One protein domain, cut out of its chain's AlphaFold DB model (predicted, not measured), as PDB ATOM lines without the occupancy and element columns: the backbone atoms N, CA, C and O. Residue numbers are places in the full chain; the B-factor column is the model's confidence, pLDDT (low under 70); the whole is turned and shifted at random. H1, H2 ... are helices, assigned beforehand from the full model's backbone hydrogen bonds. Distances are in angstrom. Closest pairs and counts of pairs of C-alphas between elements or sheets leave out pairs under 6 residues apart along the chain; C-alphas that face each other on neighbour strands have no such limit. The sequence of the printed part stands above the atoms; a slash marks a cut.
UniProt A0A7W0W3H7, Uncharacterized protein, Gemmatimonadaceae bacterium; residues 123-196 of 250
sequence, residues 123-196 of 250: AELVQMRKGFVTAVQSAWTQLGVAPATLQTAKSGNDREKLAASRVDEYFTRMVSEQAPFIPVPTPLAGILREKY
ATOM      1  N   ALA A 123     -29.878  23.971  22.335       91.19
ATOM      2  CA  ALA A 123     -30.673  24.176  21.129       91.19
ATOM      3  C   ALA A 123     -29.912  24.985  20.068       91.19
ATOM      4  O   ALA A 123     -29.969  24.653  18.880       91.19
ATOM      5  N   GLU A 124     -29.144  25.996  20.482       89.75
ATOM      6  CA  GLU A 124     -28.270  26.761  19.586       89.75
ATOM      7  C   GLU A 124     -27.173  25.865  19.003       89.75
ATOM      8  O   GLU A 124     -26.949  25.874  17.791       89.75
ATOM      9  N   LEU A 125     -26.552  25.010  19.825       90.31
ATOM     10  CA  LEU A 125     -25.547  24.045  19.364       90.31
ATOM     11  C   LEU A 125     -26.114  23.050  18.345       90.31
ATOM     12  O   LEU A 125     -25.471  22.757  17.331       90.31
ATOM     13  N   VAL A 126     -27.327  22.541  18.577       92.50
ATOM     14  CA  VAL A 126     -28.019  21.664  17.621       92.50
ATOM     15  C   VAL A 126     -28.265  22.396  16.304       92.50
ATOM     16  O   VAL A 126     -28.017  21.831  15.234       92.50
ATOM     17  N   GLN A 127     -28.689  23.660  16.356       89.81
ATOM     18  CA  GLN A 127     -28.928  24.462  15.162       89.81
ATOM     19  C   GLN A 127     -27.631  24.764  14.396       89.81
ATOM     20  O   GLN A 127     -27.604  24.636  13.169       89.81
ATOM     21  N   MET A 128     -26.537  25.080  15.095       87.44
ATOM     22  CA  MET A 128     -25.211  25.252  14.491       87.44
ATOM     23  C   MET A 128     -24.746  23.967  13.797       87.44
ATOM     24  O   MET A 128     -24.340  24.000  12.632       87.44
ATOM     25  N   ARG A 129     -24.868  22.815  14.472       88.69
ATOM     26  CA  ARG A 129     -24.519  21.507  13.896       88.69
ATOM     27  C   ARG A 129     -25.363  21.194  12.664       88.69
ATOM     28  O   ARG A 129     -24.827  20.716  11.667       88.69
ATOM     29  N   LYS A 130     -26.666  21.478  12.710       90.62
ATOM     30  CA  LYS A 130     -27.569  21.300  11.570       90.62
ATOM     31  C   LYS A 130     -27.137  22.164  10.387       90.62
ATOM     32  O   LYS A 130     -27.036  21.647   9.280       90.62
ATOM     33  N   GLY A 131     -26.825  23.441  10.617       87.88
ATOM     34  CA  GLY A 131     -26.312  24.341   9.580       87.88
ATOM     35  C   GLY A 131     -25.028  23.816   8.934       87.88
ATOM     36  O   GLY A 131     -24.922  23.778   7.708       87.88
ATOM     37  N   PHE A 132     -24.093  23.323   9.750       87.31
ATOM     38  CA  PHE A 132     -22.850  22.720   9.272       87.31
ATOM     39  C   PHE A 132     -23.094  21.480   8.398       87.31
ATOM     40  O   PHE A 132     -22.565  21.384   7.293       87.31
ATOM     41  N   VAL A 133     -23.933  20.545   8.857       90.06
ATOM     42  CA  VAL A 133     -24.257  19.324   8.099       90.06
ATOM     43  C   VAL A 133     -24.941  19.662   6.773       90.06
ATOM     44  O   VAL A 133     -24.565  19.109   5.741       90.06
ATOM     45  N   THR A 134     -25.885  20.605   6.772       90.06
ATOM     46  CA  THR A 134     -26.556  21.066   5.549       90.06
ATOM     47  C   THR A 134     -25.563  21.664   4.552       90.06
ATOM     48  O   THR A 134     -25.643  21.370   3.361       90.06
ATOM     49  N   ALA A 135     -24.598  22.464   5.015       86.25
ATOM     50  CA  ALA A 135     -23.559  23.027   4.154       86.25
ATOM     51  C   ALA A 135     -22.703  21.935   3.492       86.25
ATOM     52  O   ALA A 135     -22.467  21.987   2.284       86.25
ATOM     53  N   VAL A 136     -22.294  20.915   4.257       88.88
ATOM     54  CA  VAL A 136     -21.537  19.762   3.736       88.88
ATOM     55  C   VAL A 136     -22.346  19.001   2.688       88.88
ATOM     56  O   VAL A 136     -21.853  18.731   1.595       88.88
ATOM     57  N   GLN A 137     -23.605  18.682   2.996       89.75
ATOM     58  CA  GLN A 137     -24.488  17.950   2.086       89.75
ATOM     59  C   GLN A 137     -24.757  18.726   0.792       89.75
ATOM     60  O   GLN A 137     -24.765  18.138  -0.291       89.75
ATOM     61  N   SER A 138     -24.938  20.043   0.892       88.38
ATOM     62  CA  SER A 138     -25.115  20.922  -0.264       88.38
ATOM     63  C   SER A 138     -23.876  20.922  -1.162       88.38
ATOM     64  O   SER A 138     -24.000  20.676  -2.362       88.38
ATOM     65  N   ALA A 139     -22.678  21.082  -0.589       86.00
ATOM     66  CA  ALA A 139     -21.423  21.030  -1.341       86.00
ATOM     67  C   ALA A 139     -21.233  19.677  -2.047       86.00
ATOM     68  O   ALA A 139     -20.926  19.634  -3.236       86.00
ATOM     69  N   TRP A 140     -21.492  18.564  -1.353       88.25
ATOM     70  CA  TRP A 140     -21.451  17.226  -1.951       88.25
ATOM     71  C   TRP A 140     -22.421  17.046  -3.113       88.25
ATOM     72  O   TRP A 140     -22.077  16.404  -4.103       88.25
ATOM     73  N   THR A 141     -23.632  17.582  -2.985       88.62
ATOM     74  CA  THR A 141     -24.670  17.451  -4.011       88.62
ATOM     75  C   THR A 141     -24.297  18.256  -5.250       88.62
ATOM     76  O   THR A 141     -24.356  17.729  -6.356       88.62
ATOM     77  N   GLN A 142     -23.841  19.497  -5.069       84.69
ATOM     78  CA  GLN A 142     -23.451  20.380  -6.171       84.69
ATOM     79  C   GLN A 142     -22.197  19.881  -6.910       84.69
ATOM     80  O   GLN A 142     -22.133  19.970  -8.133       84.69
ATOM     81  N   LEU A 143     -21.235  19.294  -6.189       86.56
ATOM     82  CA  LEU A 143     -20.052  18.649  -6.776       86.56
ATOM     83  C   LEU A 143     -20.341  17.248  -7.338       86.56
ATOM     84  O   LEU A 143     -19.466  16.631  -7.939       86.56
ATOM     85  N   GLY A 144     -21.541  16.704  -7.115       86.81
ATOM     86  CA  GLY A 144     -21.887  15.347  -7.527       86.81
ATOM     87  C   GLY A 144     -21.064  14.266  -6.823       86.81
ATOM     88  O   GLY A 144     -20.892  13.187  -7.371       86.81
ATOM     89  N   VAL A 145     -20.539  14.517  -5.623       89.75
ATOM     90  CA  VAL A 145     -19.723  13.559  -4.845       89.75
ATOM     91  C   VAL A 145     -20.447  13.061  -3.592       89.75
ATOM     92  O   VAL A 145     -19.835  12.538  -2.662       89.75
ATOM     93  N   ALA A 146     -21.773  13.219  -3.543       89.94
ATOM     94  CA  ALA A 146     -22.582  12.721  -2.441       89.94
ATOM     95  C   ALA A 146     -22.416  11.198  -2.280       89.94
ATOM     96  O   ALA A 146     -22.425  10.488  -3.290       89.94
ATOM     97  N   PRO A 147     -22.335  10.662  -1.044       86.31
ATOM     98  CA  PRO A 147     -22.058   9.244  -0.805       86.31
ATOM     99  C   PRO A 147     -22.938   8.281  -1.614       86.31
ATOM    100  O   PRO A 147     -22.428   7.330  -2.198       86.31
ATOM    101  N   ALA A 148     -24.240   8.570  -1.727       87.44
ATOM    102  CA  ALA A 148     -25.184   7.768  -2.508       87.44
ATOM    103  C   ALA A 148     -24.795   7.650  -3.995       87.44
ATOM    104  O   ALA A 148     -24.974   6.607  -4.610       87.44
ATOM    105  N   THR A 149     -24.207   8.703  -4.566       86.00
ATOM    106  CA  THR A 149     -23.795   8.750  -5.977       86.00
ATOM    107  C   THR A 149     -22.441   8.093  -6.243       86.00
ATOM    108  O   THR A 149     -22.102   7.864  -7.406       86.00
ATOM    109  N   LEU A 150     -21.659   7.837  -5.188       87.69
ATOM    110  CA  LEU A 150     -20.363   7.161  -5.255       87.69
ATOM    111  C   LEU A 150     -20.497   5.660  -4.982       87.69
ATOM    112  O   LEU A 150     -19.688   4.878  -5.466       87.69
ATOM    113  N   GLN A 151     -21.530   5.222  -4.254       85.00
ATOM    114  CA  GLN A 151     -21.773   3.801  -3.959       85.00
ATOM    115  C   GLN A 151     -21.974   2.918  -5.202       85.00
ATOM    116  O   GLN A 151     -21.886   1.699  -5.088       85.00
ATOM    117  N   THR A 152     -22.174   3.509  -6.382       79.50
ATOM    118  CA  THR A 152     -22.160   2.812  -7.678       79.50
ATOM    119  C   THR A 152     -20.801   2.182  -8.005       79.50
ATOM    120  O   THR A 152     -20.735   1.232  -8.784       79.50
ATOM    121  N   ALA A 153     -19.717   2.669  -7.396       82.44
ATOM    122  CA  ALA A 153     -18.389   2.088  -7.502       82.44
ATOM    123  C   ALA A 153     -18.169   0.959  -6.474       82.44
ATOM    124  O   ALA A 153     -18.543   1.055  -5.297       82.44
ATOM    125  N   LYS A 154     -17.527  -0.121  -6.946       82.75
ATOM    126  CA  LYS A 154     -17.432  -1.422  -6.259       82.75
ATOM    127  C   LYS A 154     -16.481  -1.422  -5.060       82.75
ATOM    128  O   LYS A 154     -16.717  -2.164  -4.111       82.75
ATOM    129  N   SER A 155     -15.432  -0.600  -5.081       88.06
ATOM    130  CA  SER A 155     -14.414  -0.526  -4.024       88.06
ATOM    131  C   SER A 155     -14.189   0.907  -3.530       88.06
ATOM    132  O   SER A 155     -14.588   1.866  -4.186       88.06
ATOM    133  N   GLY A 156     -13.540   1.070  -2.369       84.88
ATOM    134  CA  GLY A 156     -13.176   2.394  -1.840       84.88
ATOM    135  C   GLY A 156     -12.282   3.192  -2.795       84.88
ATOM    136  O   GLY A 156     -12.572   4.348  -3.079       84.88
ATOM    137  N   ASN A 157     -11.279   2.540  -3.384       88.44
ATOM    138  CA  ASN A 157     -10.383   3.153  -4.368       88.44
ATOM    139  C   ASN A 157     -11.134   3.599  -5.641       88.44
ATOM    140  O   ASN A 157     -10.890   4.678  -6.174       88.44
ATOM    141  N   ASP A 158     -12.100   2.804  -6.115       88.56
ATOM    142  CA  ASP A 158     -12.905   3.185  -7.285       88.56
ATOM    143  C   ASP A 158     -13.828   4.375  -6.982       88.56
ATOM    144  O   ASP A 158     -14.070   5.210  -7.853       88.56
ATOM    145  N   ARG A 159     -14.316   4.488  -5.738       89.44
ATOM    146  CA  ARG A 159     -15.099   5.647  -5.278       89.44
ATOM    147  C   ARG A 159     -14.263   6.917  -5.263       89.44
ATOM    148  O   ARG A 159     -14.760   7.959  -5.678       89.44
ATOM    149  N   GLU A 160     -13.014   6.833  -4.809       87.50
ATOM    150  CA  GLU A 160     -12.081   7.964  -4.804       87.50
ATOM    151  C   GLU A 160     -11.776   8.442  -6.225       87.50
ATOM    152  O   GLU A 160     -11.908   9.632  -6.509       87.50
ATOM    153  N   LYS A 161     -11.471   7.522  -7.150       89.44
ATOM    154  CA  LYS A 161     -11.249   7.858  -8.568       89.44
ATOM    155  C   LYS A 161     -12.480   8.483  -9.220       89.44
ATOM    156  O   LYS A 161     -12.358   9.462  -9.953       89.44
ATOM    157  N   LEU A 162     -13.668   7.943  -8.941       90.06
ATOM    158  CA  LEU A 162     -14.925   8.495  -9.440       90.06
ATOM    159  C   LEU A 162     -15.181   9.904  -8.889       90.06
ATOM    160  O   LEU A 162     -15.596  10.788  -9.637       90.06
ATOM    161  N   ALA A 163     -14.918  10.130  -7.600       89.75
ATOM    162  CA  ALA A 163     -15.045  11.449  -6.993       89.75
ATOM    163  C   ALA A 163     -14.061  12.452  -7.613       89.75
ATOM    164  O   ALA A 163     -14.480  13.547  -7.979       89.75
ATOM    165  N   ALA A 164     -12.792  12.066  -7.792       88.75
ATOM    166  CA  ALA A 164     -11.776  12.899  -8.437       88.75
ATOM    167  C   ALA A 164     -12.194  13.298  -9.860       88.75
ATOM    168  O   ALA A 164     -12.248  14.483 -10.171       88.75
ATOM    169  N   SER A 165     -12.628  12.330 -10.676       90.94
ATOM    170  CA  SER A 165     -13.100  12.594 -12.040       90.94
ATOM    171  C   SER A 165     -14.265  13.589 -12.092       90.94
ATOM    172  O   SER A 165     -14.300  14.429 -12.986       90.94
ATOM    173  N   ARG A 166     -15.215  13.523 -11.148       90.62
ATOM    174  CA  ARG A 166     -16.346  14.468 -11.094       90.62
ATOM    175  C   ARG A 166     -15.920  15.872 -10.676       90.62
ATOM    176  O   ARG A 166     -16.480  16.852 -11.163       90.62
ATOM    177  N   VAL A 167     -14.935  15.971  -9.785       89.69
ATOM    178  CA  VAL A 167     -14.353  17.254  -9.377       89.69
ATOM    179  C   VAL A 167     -13.592  17.893 -10.544       89.69
ATOM    180  O   VAL A 167     -13.793  19.076 -10.811       89.69
ATOM    181  N   ASP A 168     -12.804  17.121 -11.291       89.44
ATOM    182  CA  ASP A 168     -12.084  17.609 -12.478       89.44
ATOM    183  C   ASP A 168     -13.047  18.081 -13.581       89.44
ATOM    184  O   ASP A 168     -12.869  19.147 -14.182       89.44
ATOM    185  N   GLU A 169     -14.124  17.328 -13.812       90.81
ATOM    186  CA  GLU A 169     -15.188  17.714 -14.741       90.81
ATOM    187  C   GLU A 169     -15.903  18.994 -14.283       90.81
ATOM    188  O   GLU A 169     -16.199  19.875 -15.095       90.81
ATOM    189  N   TYR A 170     -16.163  19.133 -12.980       91.12
ATOM    190  CA  TYR A 170     -16.713  20.364 -12.417       91.12
ATOM    191  C   TYR A 170     -15.801  21.564 -12.690       91.12
ATOM    192  O   TYR A 170     -16.287  22.575 -13.196       91.12
ATOM    193  N   PHE A 171     -14.495  21.455 -12.425       88.94
ATOM    194  CA  PHE A 171     -13.547  22.537 -12.708       88.94
ATOM    195  C   PHE A 171     -13.506  22.889 -14.198       88.94
ATOM    196  O   PHE A 171     -13.531  24.067 -14.545       88.94
ATOM    197  N   THR A 172     -13.528  21.885 -15.077       89.88
ATOM    198  CA  THR A 172     -13.573  22.085 -16.535       89.88
ATOM    199  C   THR A 172     -14.814  22.877 -16.953       89.88
ATOM    200  O   THR A 172     -14.714  23.858 -17.697       89.88
ATOM    201  N   ARG A 173     -15.991  22.509 -16.429       89.62
ATOM    202  CA  ARG A 173     -17.246  23.230 -16.688       89.62
ATOM    203  C   ARG A 173     -17.245  24.628 -16.084       89.62
ATOM    204  O   ARG A 173     -17.731  25.552 -16.723       89.62
ATOM    205  N   MET A 174     -16.683  24.802 -14.890       89.56
ATOM    206  CA  MET A 174     -16.590  26.102 -14.226       89.56
ATOM    207  C   MET A 174     -15.716  27.079 -15.023       89.56
ATOM    208  O   MET A 174     -16.129  28.211 -15.252       89.56
ATOM    209  N   VAL A 175     -14.545  26.639 -15.499       87.50
ATOM    210  CA  VAL A 175     -13.653  27.456 -16.347       87.50
ATOM    211  C   VAL A 175     -14.300  27.781 -17.695       87.50
ATOM    212  O   VAL A 175     -14.077  28.857 -18.239       87.50
ATOM    213  N   SER A 176     -15.139  26.882 -18.209       89.06
ATOM    214  CA  SER A 176     -15.900  27.086 -19.447       89.06
ATOM    215  C   SER A 176     -17.189  27.900 -19.250       89.06
ATOM    216  O   SER A 176     -18.013  27.939 -20.158       89.06
ATOM    217  N   GLU A 177     -17.405  28.490 -18.067       87.56
ATOM    218  CA  GLU A 177     -18.623  29.230 -17.680       87.56
ATOM    219  C   GLU A 177     -19.929  28.400 -17.753       87.56
ATOM    220  O   GLU A 177     -21.035  28.933 -17.740       87.56
ATOM    221  N   GLN A 178     -19.819  27.070 -17.774       87.62
ATOM    222  CA  GLN A 178     -20.935  26.114 -17.857       87.62
ATOM    223  C   GLN A 178     -21.408  25.608 -16.487       87.62
ATOM    224  O   GLN A 178     -22.384  24.859 -16.398       87.62
ATOM    225  N   ALA A 179     -20.717  25.975 -15.410       87.50
ATOM    226  CA  ALA A 179     -21.127  25.676 -14.046       87.50
ATOM    227  C   ALA A 179     -20.829  26.868 -13.126       87.50
ATOM    228  O   ALA A 179     -19.761  27.472 -13.242       87.50
ATOM    229  N   PRO A 180     -21.734  27.208 -12.191       86.50
ATOM    230  CA  PRO A 180     -21.469  28.259 -11.225       86.50
ATOM    231  C   PRO A 180     -20.405  27.827 -10.208       86.50
ATOM    232  O   PRO A 180     -20.224  26.642  -9.902       86.50
ATOM    233  N   PHE A 181     -19.736  28.820  -9.624       83.75
ATOM    234  CA  PHE A 181     -18.908  28.606  -8.444       83.75
ATOM    235  C   PHE A 181     -19.773  28.117  -7.276       83.75
ATOM    236  O   PHE A 181     -20.801  28.721  -6.962       83.75
ATOM    237  N   ILE A 182     -19.345  27.038  -6.622       84.44
ATOM    238  CA  ILE A 182     -20.019  26.475  -5.453       84.44
ATOM    239  C   ILE A 182     -19.449  27.154  -4.204       84.44
ATOM    240  O   ILE A 182     -18.294  26.901  -3.848       84.44
ATOM    241  N   PRO A 183     -20.218  28.006  -3.503       77.44
ATOM    242  CA  PRO A 183     -19.720  28.664  -2.308       77.44
ATOM    243  C   PRO A 183     -19.605  27.650  -1.167       77.44
ATOM    244  O   PRO A 183     -20.604  27.163  -0.639       77.44
ATOM    245  N   VAL A 184     -18.371  27.358  -0.755       79.94
ATOM    246  CA  VAL A 184     -18.104  26.612   0.478       79.94
ATOM    247  C   VAL A 184     -18.068  27.614   1.633       79.94
ATOM    248  O   VAL A 184     -17.227  28.514   1.612       79.94
ATOM    249  N   PRO A 185     -18.942  27.489   2.651       75.25
ATOM    250  CA  PRO A 185     -18.900  28.383   3.800       75.25
ATOM    251  C   PRO A 185     -17.530  28.353   4.477       75.25
ATOM    252  O   PRO A 185     -16.959  27.279   4.681       75.25
ATOM    253  N   THR A 186     -17.026  29.522   4.871       76.75
ATOM    254  CA  THR A 186     -15.688  29.689   5.458       76.75
ATOM    255  C   THR A 186     -15.383  28.712   6.598       76.75
ATOM    256  O   THR A 186     -14.321  28.094   6.545       76.75
ATOM    257  N   PRO A 187     -16.296  28.459   7.564       76.44
ATOM    258  CA  PRO A 187     -16.025  27.502   8.639       76.44
ATOM    259  C   PRO A 187     -15.770  26.078   8.126       76.44
ATOM    260  O   PRO A 187     -14.897  25.374   8.626       76.44
ATOM    261  N   LEU A 188     -16.505  25.655   7.090       81.25
ATOM    262  CA  LEU A 188     -16.306  24.350   6.465       81.25
ATOM    263  C   LEU A 188     -14.987  24.313   5.690       81.25
ATOM    264  O   LEU A 188     -14.223  23.361   5.829       81.25
ATOM    265  N   ALA A 189     -14.687  25.359   4.917       80.69
ATOM    266  CA  ALA A 189     -13.428  25.460   4.186       80.69
ATOM    267  C   ALA A 189     -12.211  25.446   5.131       80.69
ATOM    268  O   ALA A 189     -11.214  24.791   4.830       80.69
ATOM    269  N   GLY A 190     -12.299  26.121   6.282       79.25
ATOM    270  CA  GLY A 190     -11.263  26.128   7.315       79.25
ATOM    271  C   GLY A 190     -10.977  24.727   7.856       79.25
ATOM    272  O   GLY A 190      -9.837  24.270   7.790       79.25
ATOM    273  N   ILE A 191     -12.017  24.004   8.281       82.62
ATOM    274  CA  ILE A 191     -11.885  22.628   8.790       82.62
ATOM    275  C   ILE A 191     -11.333  21.683   7.714       82.62
ATOM    276  O   ILE A 191     -10.494  20.831   8.007       82.62
ATOM    277  N   LEU A 192     -11.777  21.818   6.459       83.56
ATOM    278  CA  LEU A 192     -11.268  20.997   5.356       83.56
ATOM    279  C   LEU A 192      -9.770  21.230   5.118       83.56
ATOM    280  O   LEU A 192      -9.034  20.261   4.957       83.56
ATOM    281  N   ARG A 193      -9.313  22.487   5.151       80.62
ATOM    282  CA  ARG A 193      -7.892  22.852   5.013       80.62
ATOM    283  C   ARG A 193      -7.038  22.449   6.218       80.62
ATOM    284  O   ARG A 193      -5.831  22.275   6.074       80.62
ATOM    285  N   GLU A 194      -7.629  22.351   7.406       82.19
ATOM    286  CA  GLU A 194      -6.937  21.853   8.597       82.19
ATOM    287  C   GLU A 194      -6.773  20.331   8.547       82.19
ATOM    288  O   GLU A 194      -5.698  19.809   8.841       82.19
ATOM    289  N   LYS A 195      -7.830  19.624   8.135       85.31
ATOM    290  CA  LYS A 195      -7.872  18.161   8.110       85.31
ATOM    291  C   LYS A 195      -7.099  17.547   6.942       85.31
ATOM    292  O   LYS A 195      -6.528  16.469   7.101       85.31
ATOM    293  N   TYR A 196      -7.113  18.182   5.771       83.00
ATOM    294  CA  TYR A 196      -6.510  17.646   4.551       83.00
ATOM    295  C   TYR A 196      -5.346  18.514   4.073       83.00
ATOM    296  O   TYR A 196      -5.398  19.742   4.123       83.00
TER     297      TYR A 196
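Overview. This is residues 123 to 196 of the 250 residues of an uncharacterized protein of Gemmatimonadaceae bacterium (UniProt A0A7W0W3H7). Two long helices make a loose T: the last end of H1 points at the flank of H3 without reaching it, with H2 near the first end of H3, while H4 meets the side of H1 near Leu 188 and leads away from it. Residues 123 to 131 of H1 and 190 to 196 stick out. The printed part has 74 residues with four named helices, H1 to H4 in order, and no named strand; it is all helix and loose, radius of gyration of the C-alphas 14.1 A, spanning 38 by 33 by 22 A.

Along the chain. H1, residues 123 to 142, begins at C-alpha 123 (-30.673, 24.176, 21.129) and measures 28.5 A. H3, residues 156 to 175, measures 29.0 A. H2 is residues 147 to 150, 5.2 A. H4, residues 186 to 195, 14.2 A, ends at C-alpha 195 (-7.872, 18.161, 8.110).

Arrangement. H1, with residues 132 to 136 alone, only just touches H4, with 3 pairs of C-alphas within 8 A, closest Phe 132 and Leu 188 at 7.3 A, about perpendicular at 77 degrees. H3, with residues 159 to 163 alone, only just touches H2, also 3 pairs, closest C-alphas Leu 150 and Arg 159 at 5.5 A. H1 and H3 are apart. In H1, H3 and H4 every O i to N i+4 pair is within hydrogen-bond range; H2 is too short for one.

Size, cuts and confidence. The C-alphas farthest apart, Ala 123 and Ser 176, are 43.3 A apart. The printed part has no cut, no long link, and no printed residue under pLDDT 70.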